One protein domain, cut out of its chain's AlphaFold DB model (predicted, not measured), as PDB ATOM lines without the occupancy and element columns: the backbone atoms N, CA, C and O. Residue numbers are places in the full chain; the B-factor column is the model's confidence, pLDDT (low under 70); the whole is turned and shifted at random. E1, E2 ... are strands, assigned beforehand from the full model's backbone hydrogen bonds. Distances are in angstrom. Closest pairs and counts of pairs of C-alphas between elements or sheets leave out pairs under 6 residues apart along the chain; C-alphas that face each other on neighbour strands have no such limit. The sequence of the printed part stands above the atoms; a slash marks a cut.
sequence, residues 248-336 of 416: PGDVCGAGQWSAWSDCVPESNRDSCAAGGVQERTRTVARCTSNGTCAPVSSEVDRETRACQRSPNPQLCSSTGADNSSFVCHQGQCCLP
ATOM      1  N   PRO A 248     118.498 117.615 154.614       89.12
ATOM      2  CA  PRO A 248     119.732 117.830 153.869       89.12
ATOM      3  C   PRO A 248     120.589 118.914 154.539       89.12
ATOM      4  O   PRO A 248     120.117 120.021 154.787       89.12
ATOM      5  N   GLY A 249     121.856 118.595 154.805       88.25
ATOM      6  CA  GLY A 249     122.790 119.452 155.537       88.25
ATOM      7  C   GLY A 249     122.977 119.090 157.014       88.25
ATOM      8  O   GLY A 249     123.966 119.534 157.600       88.25
ATOM      9  N   ASP A 250     122.122 118.254 157.605       91.12
ATOM     10  CA  ASP A 250     122.308 117.795 158.985       91.12
ATOM     11  C   ASP A 250     123.554 116.913 159.118       91.12
ATOM     12  O   ASP A 250     123.925 116.182 158.195       91.12
ATOM     13  N   VAL A 251     124.232 116.997 160.268       89.31
ATOM     14  CA  VAL A 251     125.421 116.182 160.554       89.31
ATOM     15  C   VAL A 251     124.978 114.751 160.846       89.31
ATOM     16  O   VAL A 251     124.199 114.517 161.762       89.31
ATOM     17  N   CYS A 252     125.495 113.795 160.079       87.88
ATOM     18  CA  CYS A 252     125.047 112.396 160.103       87.88
ATOM     19  C   CYS A 252     126.134 111.396 160.484       87.88
ATOM     20  O   CYS A 252     125.873 110.204 160.624       87.88
ATOM     21  N   GLY A 253     127.366 111.869 160.625       79.69
ATOM     22  CA  GLY A 253     128.489 111.036 160.992       79.69
ATOM     23  C   GLY A 253     129.684 111.887 161.377       79.69
ATOM     24  O   GLY A 253     129.989 112.903 160.748       79.69
ATOM     25  N   ALA A 254     130.376 111.443 162.417       72.56
ATOM     26  CA  ALA A 254     131.717 111.902 162.708       72.56
ATOM     27  C   ALA A 254     132.695 111.081 161.864       72.56
ATOM     28  O   ALA A 254     132.749 109.859 162.002       72.56
ATOM     29  N   GLY A 255     133.480 111.732 161.004       74.12
ATOM     30  CA  GLY A 255     134.633 111.072 160.400       74.12
ATOM     31  C   GLY A 255     135.608 110.576 161.472       74.12
ATOM     32  O   GLY A 255     135.643 111.095 162.594       74.12
ATOM     33  N   GLN A 256     136.421 109.578 161.128       82.06
ATOM     34  CA  GLN A 256     137.502 109.141 162.004       82.06
ATOM     35  C   GLN A 256     138.483 110.300 162.220       82.06
ATOM     36  O   GLN A 256     138.908 110.959 161.270       82.06
ATOM     37  N   TRP A 257     138.841 110.543 163.479       89.06
ATOM     38  CA  TRP A 257     139.891 111.495 163.821       89.06
ATOM     39  C   TRP A 257     141.241 111.037 163.269       89.06
ATOM     40  O   TRP A 257     141.604 109.863 163.384       89.06
ATOM     41  N   SER A 258     142.007 111.974 162.714       91.62
ATOM     42  CA  SER A 258     143.414 111.753 162.407       91.62
ATOM     43  C   SER A 258     144.218 111.487 163.684       91.62
ATOM     44  O   SER A 258     143.780 111.768 164.808       91.62
ATOM     45  N   ALA A 259     145.411 110.912 163.518       93.50
ATOM     46  CA  ALA A 259     146.369 110.839 164.610       93.50
ATOM     47  C   ALA A 259     146.697 112.256 165.108       93.50
ATOM     48  O   ALA A 259     146.719 113.208 164.328       93.50
ATOM     49  N   TRP A 260     146.963 112.382 166.408       93.75
ATOM     50  CA  TRP A 260     147.446 113.636 166.979       93.75
ATOM     51  C   TRP A 260     148.721 114.080 166.265       93.75
ATOM     52  O   TRP A 260     149.626 113.270 166.063       93.75
ATOM     53  N   SER A 261     148.788 115.362 165.907       92.44
ATOM     54  CA  SER A 261     149.999 115.965 165.363       92.44
ATOM     55  C   SER A 261     151.162 115.854 166.347       92.44
ATOM     56  O   SER A 261     150.985 115.612 167.548       92.44
ATOM     57  N   ASP A 262     152.368 116.139 165.864       89.62
ATOM     58  CA  ASP A 262     153.495 116.395 166.751       89.62
ATOM     59  C   ASP A 262     153.168 117.527 167.735       89.62
ATOM     60  O   ASP A 262     152.388 118.440 167.446       89.62
ATOM     61  N   CYS A 263     153.759 117.444 168.926       87.19
ATOM     62  CA  CYS A 263     153.605 118.455 169.963       87.19
ATOM     63  C   CYS A 263     154.419 119.706 169.587       87.19
ATOM     64  O   CYS A 263     155.649 119.732 169.729       87.19
ATOM     65  N   VAL A 264     153.735 120.738 169.092       84.56
ATOM     66  CA  VAL A 264     154.331 122.006 168.641       84.56
ATOM     67  C   VAL A 264     154.191 123.086 169.720       84.56
ATOM     68  O   VAL A 264     153.280 123.002 170.542       84.56
ATOM     69  N   PRO A 265     155.089 124.086 169.793       79.25
ATOM     70  CA  PRO A 265     154.901 125.207 170.713       79.25
ATOM     71  C   PRO A 265     153.615 125.971 170.359       79.25
ATOM     72  O   PRO A 265     153.266 126.099 169.187       79.25
ATOM     73  N   GLU A 266     152.906 126.468 171.374       77.75
ATOM     74  CA  GLU A 266     151.705 127.290 171.180       77.75
ATOM     75  C   GLU A 266     152.058 128.574 170.406       77.75
ATOM     76  O   GLU A 266     153.127 129.154 170.619       77.75
ATOM     77  N   SER A 267     151.184 129.023 169.500       66.56
ATOM     78  CA  SER A 267     151.396 130.254 168.728       66.56
ATOM     79  C   SER A 267     151.712 131.423 169.669       66.56
ATOM     80  O   SER A 267     150.928 131.720 170.566       66.56
ATOM     81  N   ASN A 268     152.848 132.093 169.444       59.06
ATOM     82  CA  ASN A 268     153.423 133.165 170.278       59.06
ATOM     83  C   ASN A 268     154.170 132.733 171.556       59.06
ATOM     84  O   ASN A 268     154.579 133.608 172.315       59.06
ATOM     85  N   ARG A 269     154.404 131.435 171.794       61.31
ATOM     86  CA  ARG A 269     155.359 130.972 172.817       61.31
ATOM     87  C   ARG A 269     156.713 130.622 172.212       61.31
ATOM     88  O   ARG A 269     156.812 130.179 171.068       61.31
ATOM     89  N   ASP A 270     157.758 130.792 173.017       62.16
ATOM     90  CA  ASP A 270     159.128 130.469 172.636       62.16
ATOM     91  C   ASP A 270     159.300 128.994 172.247       62.16
ATOM     92  O   ASP A 270     158.710 128.085 172.835       62.16
ATOM     93  N   SER A 271     160.191 128.748 171.283       65.81
ATOM     94  CA  SER A 271     160.556 127.398 170.818       65.81
ATOM     95  C   SER A 271     161.027 126.463 171.949       65.81
ATOM     96  O   SER A 271     160.878 125.240 171.842       65.81
ATOM     97  N   CYS A 272     161.513 127.058 173.044       64.81
ATOM     98  CA  CYS A 272     162.005 126.441 174.276       64.81
ATOM     99  C   CYS A 272     160.901 126.062 175.279       64.81
ATOM    100  O   CYS A 272     161.210 125.513 176.335       64.81
ATOM    101  N   ALA A 273     159.631 126.387 175.014       66.81
ATOM    102  CA  ALA A 273     158.551 126.107 175.951       66.81
ATOM    103  C   ALA A 273     158.395 124.591 176.176       66.81
ATOM    104  O   ALA A 273     158.238 123.812 175.229       66.81
ATOM    105  N   ALA A 274     158.406 124.183 177.451       70.38
ATOM    106  CA  ALA A 274     158.168 122.800 177.878       70.38
ATOM    107  C   ALA A 274     156.707 122.351 177.667       70.38
ATOM    108  O   ALA A 274     156.413 121.159 177.717       70.38
ATOM    109  N   GLY A 275     155.795 123.295 177.421       78.69
ATOM    110  CA  GLY A 275     154.418 123.034 177.009       78.69
ATOM    111  C   GLY A 275     154.226 123.279 175.514       78.69
ATOM    112  O   GLY A 275     154.832 124.184 174.938       78.69
ATOM    113  N   GLY A 276     153.364 122.482 174.898       85.44
ATOM    114  CA  GLY A 276     152.928 122.646 173.519       85.44
ATOM    115  C   GLY A 276     151.465 122.268 173.328       85.44
ATOM    116  O   GLY A 276     150.767 121.921 174.284       85.44
ATOM    117  N   VAL A 277     151.026 122.312 172.075       90.38
ATOM    118  CA  VAL A 277     149.689 121.920 171.639       90.38
ATOM    119  C   VAL A 277     149.821 120.837 170.570       90.38
ATOM    120  O   VAL A 277     150.656 120.937 169.672       90.38
ATOM    121  N   GLN A 278     149.012 119.786 170.681       93.06
ATOM    122  CA  GLN A 278     148.745 118.862 169.581       93.06
ATOM    123  C   GLN A 278     147.383 119.183 168.992       93.06
ATOM    124  O   GLN A 278     146.450 119.503 169.728       93.06
ATOM    125  N   GLU A 279     147.265 119.035 167.682       93.56
ATOM    126  CA  GLU A 279     146.014 119.169 166.954       93.56
ATOM    127  C   GLU A 279     145.697 117.854 166.243       93.56
ATOM    128  O   GLU A 279     146.586 117.156 165.753       93.56
ATOM    129  N   ARG A 280     144.418 117.501 166.183       93.50
ATOM    130  CA  ARG A 280     143.914 116.479 165.268       93.50
ATOM    131  C   ARG A 280     142.670 116.986 164.570       93.50
ATOM    132  O   ARG A 280     142.002 117.909 165.037       93.50
ATOM    133  N   THR A 281     142.358 116.367 163.445       92.12
ATOM    134  CA  THR A 281     141.275 116.802 162.571       92.12
ATOM    135  C   THR A 281     140.421 115.628 162.124       92.12
ATOM    136  O   THR A 281     140.892 114.493 162.059       92.12
ATOM    137  N   ARG A 282     139.153 115.883 161.811       90.44
ATOM    138  CA  ARG A 282     138.278 114.912 161.141       90.44
ATOM    139  C   ARG A 282     137.421 115.608 160.099       90.44
ATOM    140  O   ARG A 282     137.048 116.766 160.275       90.44
ATOM    141  N   THR A 283     137.071 114.896 159.037       89.50
ATOM    142  CA  THR A 283     136.093 115.385 158.059       89.50
ATOM    143  C   THR A 283     134.679 115.217 158.608       89.50
ATOM    144  O   THR A 283     134.337 114.153 159.130       89.50
ATOM    145  N   VAL A 284     133.858 116.258 158.486       89.25
ATOM    146  CA  VAL A 284     132.444 116.210 158.880       89.25
ATOM    147  C   VAL A 284     131.634 115.564 157.759       89.25
ATOM    148  O   VAL A 284     131.828 115.887 156.585       89.25
ATOM    149  N   ALA A 285     130.730 114.646 158.103       90.12
ATOM    150  CA  ALA A 285     129.781 114.080 157.152       90.12
ATOM    151  C   ALA A 285     128.385 114.676 157.359       90.12
ATOM    152  O   ALA A 285     127.906 114.786 158.492       90.12
ATOM    153  N   ARG A 286     127.735 115.055 156.254       90.50
ATOM    154  CA  ARG A 286     126.393 115.648 156.244       90.50
ATOM    155  C   ARG A 286     125.443 114.879 155.337       90.50
ATOM    156  O   ARG A 286     125.870 114.233 154.375       90.50
ATOM    157  N   CYS A 287     124.152 114.980 155.629       92.25
ATOM    158  CA  CYS A 287     123.112 114.400 154.797       92.25
ATOM    159  C   CYS A 287     123.011 115.114 153.454       92.25
ATOM    160  O   CYS A 287     122.854 116.334 153.386       92.25
ATOM    161  N   THR A 288     123.078 114.344 152.371       90.00
ATOM    162  CA  THR A 288     122.820 114.841 151.019       90.00
ATOM    163  C   THR A 288     121.319 114.885 150.733       90.00
ATOM    164  O   THR A 288     120.515 114.254 151.420       90.00
ATOM    165  N   SER A 289     120.921 115.568 149.656       88.75
ATOM    166  CA  SER A 289     119.532 115.556 149.168       88.75
ATOM    167  C   SER A 289     119.022 114.162 148.786       88.75
ATOM    168  O   SER A 289     117.817 113.965 148.681       88.75
ATOM    169  N   ASN A 290     119.924 113.200 148.573       85.50
ATOM    170  CA  ASN A 290     119.592 111.825 148.205       85.50
ATOM    171  C   ASN A 290     119.487 110.898 149.431       85.50
ATOM    172  O   ASN A 290     119.426 109.683 149.259       85.50
ATOM    173  N   GLY A 291     119.508 111.443 150.655       84.31
ATOM    174  CA  GLY A 291     119.388 110.662 151.891       84.31
ATOM    175  C   GLY A 291     120.632 109.837 152.233       84.31
ATOM    176  O   GLY A 291     120.557 108.903 153.027       84.31
ATOM    177  N   THR A 292     121.787 110.155 151.639       87.31
ATOM    178  CA  THR A 292     123.068 109.500 151.947       87.31
ATOM    179  C   THR A 292     123.932 110.383 152.840       87.31
ATOM    180  O   THR A 292     123.939 111.606 152.691       87.31
ATOM    181  N   CYS A 293     124.682 109.764 153.751       89.19
ATOM    182  CA  CYS A 293     125.663 110.458 154.579       89.19
ATOM    183  C   CYS A 293     126.997 110.544 153.826       89.19
ATOM    184  O   CYS A 293     127.608 109.514 153.542       89.19
ATOM    185  N   ALA A 294     127.436 111.754 153.470       88.94
ATOM    186  CA  ALA A 294     128.652 111.959 152.679       88.94
ATOM    187  C   ALA A 294     129.626 112.931 153.370       88.94
ATOM    188  O   ALA A 294     129.184 113.937 153.930       88.94
ATOM    189  N   PRO A 295     130.948 112.668 153.322       87.81
ATOM    190  CA  PRO A 295     131.946 113.587 153.854       87.81
ATOM    191  C   PRO A 295     131.987 114.880 153.033       87.81
ATOM    192  O   PRO A 295     132.052 114.850 151.803       87.81
ATOM    193  N   VAL A 296     132.006 116.018 153.718       87.56
ATOM    194  CA  VAL A 296     132.151 117.342 153.111       87.56
ATOM    195  C   VAL A 296     133.610 117.761 153.246       87.56
ATOM    196  O   VAL A 296     134.053 118.169 154.312       87.56
ATOM    197  N   SER A 297     134.389 117.654 152.166       79.94
ATOM    198  CA  SER A 297     135.846 117.888 152.200       79.94
ATOM    199  C   SER A 297     136.252 119.306 152.620       79.94
ATOM    200  O   SER A 297     137.373 119.505 153.087       79.94
ATOM    201  N   SER A 298     135.355 120.285 152.476       81.19
ATOM    202  CA  SER A 298     135.558 121.664 152.928       81.19
ATOM    203  C   SER A 298     135.284 121.879 154.419       81.19
ATOM    204  O   SER A 298     135.634 122.935 154.941       81.19
ATOM    205  N   GLU A 299     134.670 120.915 155.109       85.00
ATOM    206  CA  GLU A 299     134.327 121.013 156.526       85.00
ATOM    207  C   GLU A 299     135.152 120.036 157.361       85.00
ATOM    208  O   GLU A 299     135.093 118.812 157.208       85.00
ATOM    209  N   VAL A 300     135.944 120.604 158.266       88.56
ATOM    210  CA  VAL A 300     136.883 119.864 159.100       88.56
ATOM    211  C   VAL A 300     136.742 120.346 160.535       88.56
ATOM    212  O   VAL A 300     136.989 121.521 160.817       88.56
ATOM    213  N   ASP A 301     136.398 119.425 161.432       89.31
ATOM    214  CA  ASP A 301     136.469 119.665 162.870       89.31
ATOM    215  C   ASP A 301     137.924 119.570 163.316       89.31
ATOM    216  O   ASP A 301     138.680 118.709 162.849       89.31
ATOM    217  N   ARG A 302     138.307 120.448 164.241       91.25
ATOM    218  CA  ARG A 302     139.638 120.475 164.843       91.25
ATOM    219  C   ARG A 302     139.511 120.323 166.344       91.25
ATOM    220  O   ARG A 302     138.666 120.961 166.965       91.25
ATOM    221  N   GLU A 303     140.372 119.498 166.910       93.81
ATOM    222  CA  GLU A 303     140.486 119.312 168.347       93.81
ATOM    223  C   GLU A 303     141.933 119.558 168.751       93.81
ATOM    224  O   GLU A 303     142.858 119.068 168.100       93.81
ATOM    225  N   THR A 304     142.125 120.322 169.823       93.31
ATOM    226  CA  THR A 304     143.449 120.644 170.354       93.31
ATOM    227  C   THR A 304     143.585 120.142 171.782       93.31
ATOM    228  O   THR A 304     142.615 120.116 172.540       93.31
ATOM    229  N   ARG A 305     144.796 119.734 172.158       93.19
ATOM    230  CA  ARG A 305     145.126 119.378 173.542       93.19
ATOM    231  C   ARG A 305     146.517 119.853 173.920       93.19
ATOM    232  O   ARG A 305     147.407 119.918 173.073       93.19
ATOM    233  N   ALA A 306     146.712 120.120 175.207       90.44
ATOM    234  CA  ALA A 306     148.028 120.410 175.753       90.44
ATOM    235  C   ALA A 306     148.912 119.153 175.761       90.44
ATOM    236  O   ALA A 306     148.442 118.033 175.966       90.44
ATOM    237  N   CYS A 307     150.209 119.351 175.561       87.44
ATOM    238  CA  CYS A 307     151.217 118.298 175.601       87.44
ATOM    239  C   CYS A 307     152.521 118.827 176.202       87.44
ATOM    240  O   CYS A 307     152.781 120.032 176.213       87.44
ATOM    241  N   GLN A 308     153.349 117.918 176.712       85.25
ATOM    242  CA  GLN A 308     154.675 118.247 177.230       85.25
ATOM    243  C   GLN A 308     155.750 117.988 176.175       85.25
ATOM    244  O   GLN A 308     155.684 117.019 175.417       85.25
ATOM    245  N   ARG A 309     156.758 118.863 176.140       79.12
ATOM    246  CA  ARG A 309     157.888 118.830 175.207       79.12
ATOM    247  C   ARG A 309     159.195 118.743 175.980       79.12
ATOM    248  O   ARG A 309     159.349 119.365 177.026       79.12
ATOM    249  N   SER A 310     160.159 118.022 175.412       71.69
ATOM    250  CA  SER A 310     161.568 118.049 175.826       71.69
ATOM    251  C   SER A 310     162.390 118.739 174.730       71.69
ATOM    252  O   SER A 310     162.909 118.061 173.841       71.69
ATOM    253  N   PRO A 311     162.427 120.085 174.694       64.06
ATOM    254  CA  PRO A 311     163.075 120.824 173.614       64.06
ATOM    255  C   PRO A 311     164.593 120.601 173.606       64.06
ATOM    256  O   PRO A 311     165.229 120.522 174.655       64.06
ATOM    257  N   ASN A 312     165.186 120.511 172.408       61.91
ATOM    258  CA  ASN A 312     166.633 120.363 172.264       61.91
ATOM    259  C   ASN A 312     167.329 121.706 172.572       61.91
ATOM    260  O   ASN A 312     167.155 122.661 171.807       61.91
ATOM    261  N   PRO A 313     168.169 121.779 173.618       55.78
ATOM    262  CA  PRO A 313     168.802 123.018 174.071       55.78
ATOM    263  C   PRO A 313     169.790 123.629 173.063       55.78
ATOM    264  O   PRO A 313     170.222 124.760 173.249       55.78
ATOM    265  N   GLN A 314     170.175 122.912 172.002       56.56
ATOM    266  CA  GLN A 314     171.078 123.410 170.952       56.56
ATOM    267  C   GLN A 314     170.358 124.087 169.773       56.56
ATOM    268  O   GLN A 314     171.010 124.724 168.952       56.56
ATOM    269  N   LEU A 315     169.032 123.941 169.666       57.50
ATOM    270  CA  LEU A 315     168.224 124.440 168.538       57.50
ATOM    271  C   LEU A 315     167.206 125.514 168.958       57.50
ATOM    272  O   LEU A 315     166.365 125.931 168.165       57.50
ATOM    273  N   CYS A 316     167.266 125.936 170.216       59.47
ATOM    274  CA  CYS A 316     166.325 126.848 170.843       59.47
ATOM    275  C   CYS A 316     166.736 128.313 170.618       59.47
ATOM    276  O   CYS A 316     167.856 128.697 170.945       59.47
ATOM    277  N   SER A 317     165.823 129.135 170.095       55.78
ATOM    278  CA  SER A 317     165.971 130.597 170.019       55.78
ATOM    279  C   SER A 317     164.837 131.230 170.816       55.78
ATOM    280  O   SER A 317     163.670 131.071 170.447       55.78
ATOM    281  N   SER A 318     165.169 131.912 171.916       52.25
ATOM    282  CA  SER A 318     164.228 132.731 172.683       52.25
ATOM    283  C   SER A 318     164.139 134.102 172.021       52.25
ATOM    284  O   SER A 318     165.048 134.923 172.147       52.25
ATOM    285  N   THR A 319     163.074 134.329 171.267       51.41
ATOM    286  CA  THR A 319     162.781 135.655 170.689       51.41
ATOM    287  C   THR A 319     161.391 136.126 171.127       51.41
ATOM    288  O   THR A 319     160.782 136.964 170.465       51.41
ATOM    289  N   GLY A 320     160.890 135.558 172.231       44.56
ATOM    290  CA  GLY A 320     159.616 135.859 172.864       44.56
ATOM    291  C   GLY A 320     159.536 137.278 173.422       44.56
ATOM    292  O   GLY A 320     160.535 137.886 173.806       44.56
ATOM    293  N   ALA A 321     158.316 137.816 173.395       43.25
ATOM    294  CA  ALA A 321     157.961 139.196 173.733       43.25
ATOM    295  C   ALA A 321     157.736 139.429 175.240       43.25
ATOM    296  O   ALA A 321     157.465 140.547 175.680       43.25
ATOM    297  N   ASP A 322     157.840 138.382 176.042       41.84
ATOM    298  CA  ASP A 322     157.918 138.418 177.484       41.84
ATOM    299  C   ASP A 322     159.350 138.804 177.869       41.84
ATOM    300  O   ASP A 322     160.312 138.120 177.546       41.84
ATOM    301  N   ASN A 323     159.498 139.948 178.538       46.75
ATOM    302  CA  ASN A 323     160.757 140.604 178.930       46.75
ATOM    303  C   ASN A 323     161.652 139.769 179.893       46.75
ATOM    304  O   ASN A 323     162.465 140.317 180.636       46.75
ATOM    305  N   SER A 324     161.481 138.447 179.928       49.66
ATOM    306  CA  SER A 324     162.293 137.453 180.618       49.66
ATOM    307  C   SER A 324     163.262 136.791 179.637       49.66
ATOM    308  O   SER A 324     162.897 135.901 178.874       49.66
ATOM    309  N   SER A 325     164.529 137.205 179.684       53.75
ATOM    310  CA  SER A 325     165.621 136.524 178.987       53.75
ATOM    311  C   SER A 325     165.886 135.175 179.659       53.75
ATOM    312  O   SER A 325     166.493 135.110 180.725       53.75
ATOM    313  N   PHE A 326     165.415 134.089 179.053       53.44
ATOM    314  CA  PHE A 326     165.846 132.740 179.413       53.44
ATOM    315  C   PHE A 326     167.240 132.482 178.832       53.44
ATOM    316  O   PHE A 326     167.535 132.894 177.709       53.44
ATOM    317  N   VAL A 327     168.098 131.786 179.580       55.50
ATOM    318  CA  VAL A 327     169.433 131.391 179.112       55.50
ATOM    319  C   VAL A 327     169.554 129.873 179.216       55.50
ATOM    320  O   VAL A 327     169.148 129.261 180.203       55.50
ATOM    321  N   CYS A 328     170.087 129.241 178.172       52.84
ATOM    322  CA  CYS A 328     170.374 127.809 178.182       52.84
ATOM    323  C   CYS A 328     171.777 127.564 178.748       52.84
ATOM    324  O   CYS A 328     172.761 128.046 178.186       52.84
ATOM    325  N   HIS A 329     171.881 126.766 179.814       54.59
ATOM    326  CA  HIS A 329     173.161 126.352 180.392       54.59
ATOM    327  C   HIS A 329     173.162 124.851 180.695       54.59
ATOM    328  O   HIS A 329     172.209 124.326 181.259       54.59
ATOM    329  N   GLN A 330     174.217 124.144 180.270       52.25
ATOM    330  CA  GLN A 330     174.394 122.690 180.457       52.25
ATOM    331  C   GLN A 330     173.163 121.830 180.105       52.25
ATOM    332  O   GLN A 330     172.876 120.824 180.744       52.25
ATOM    333  N   GLY A 331     172.434 122.214 179.056       51.12
ATOM    334  CA  GLY A 331     171.301 121.438 178.553       51.12
ATOM    335  C   GLY A 331     169.984 121.634 179.308       51.12
ATOM    336  O   GLY A 331     169.022 120.931 179.014       51.12
ATOM    337  N   GLN A 332     169.914 122.597 180.228       51.28
ATOM    338  CA  GLN A 332     168.678 123.008 180.889       51.28
ATOM    339  C   GLN A 332     168.381 124.480 180.581       51.28
ATOM    340  O   GLN A 332     169.281 125.324 180.549       51.28
ATOM    341  N   CYS A 333     167.108 124.786 180.322       56.84
ATOM    342  CA  CYS A 333     166.636 126.166 180.280       56.84
ATOM    343  C   CYS A 333     166.504 126.650 181.716       56.84
ATOM    344  O   CYS A 333     165.812 126.022 182.518       56.84
ATOM    345  N   CYS A 334     167.156 127.755 182.042       58.72
ATOM    346  CA  CYS A 334     167.094 128.315 183.375       58.72
ATOM    347  C   CYS A 334     166.857 129.825 183.291       58.72
ATOM    348  O   CYS A 334     167.171 130.489 182.297       58.72
ATOM    349  N   LEU A 335     166.218 130.350 184.332       62.81
ATOM    350  CA  LEU A 335     165.928 131.767 184.449       62.81
ATOM    351  C   LEU A 335     167.076 132.417 185.239       62.81
ATOM    352  O   LEU A 335     167.220 132.090 186.423       62.81
ATOM    353  N   PRO A 336     167.896 133.301 184.640       64.12
ATOM    354  CA  PRO A 336     168.955 133.978 185.376       64.12
ATOM    355  C   PRO A 336     168.336 134.824 186.496       64.12
ATOM    356  O   PRO A 336     167.551 135.742 186.247       64.12
TER     357      PRO A 336
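What this domain is: This is residues 248 to 336 of the 416 residues of an uncharacterized protein of Bradymonadales bacterium TMQ2 (UniProt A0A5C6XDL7). A long hairpin, E2 and E3, makes most of a narrow rod, with short E1 beside E2 near one end and a tiny separate hairpin, E4 and E5, beyond the other. The 89 printed residues have five named strands, E1 to E5 in chain order, under half of the residues: all strand, both sheets antiparallel, E1 - E2 - E3 and E4 - E5. It is extended, radius of gyration of the C-alphas 20.1 A, spanning 65 by 22 by 16 A.

How they stand to each other: E2, residues 275 to 287, and E3, residues 293 to 308, form an antiparallel hairpin at 164 degrees; N 280 and O 303, 2.9 A apart, are within hydrogen-bond range. E3 bends by 73 degrees at residue 298. E1, residues 251 to 254, forms a hairpin with E2, N 252 and O 285 within hydrogen-bond range at 3.1 A. E1, E2 and E3 are a meander, each strand the antiparallel neighbour of the one before. E4, residues 327 to 329, and E5, residues 332 to 334, form a hairpin, N 329 and O 332 within hydrogen-bond range at 3.1 A. E3 and E4 are apart.

Where its parts are: E2 is 39.3 A long, E3 37.6 A. E1 begins at C-alpha 251 (125.421, 116.182, 160.554); E5 ends at C-alpha 334 (167.094, 128.315, 183.375).

The domain as a whole: The printed part has no cut. Links E1 to E2 and E3 to E4 are long. Residues 267 to 273 and 311 to 336 have pLDDT under 70.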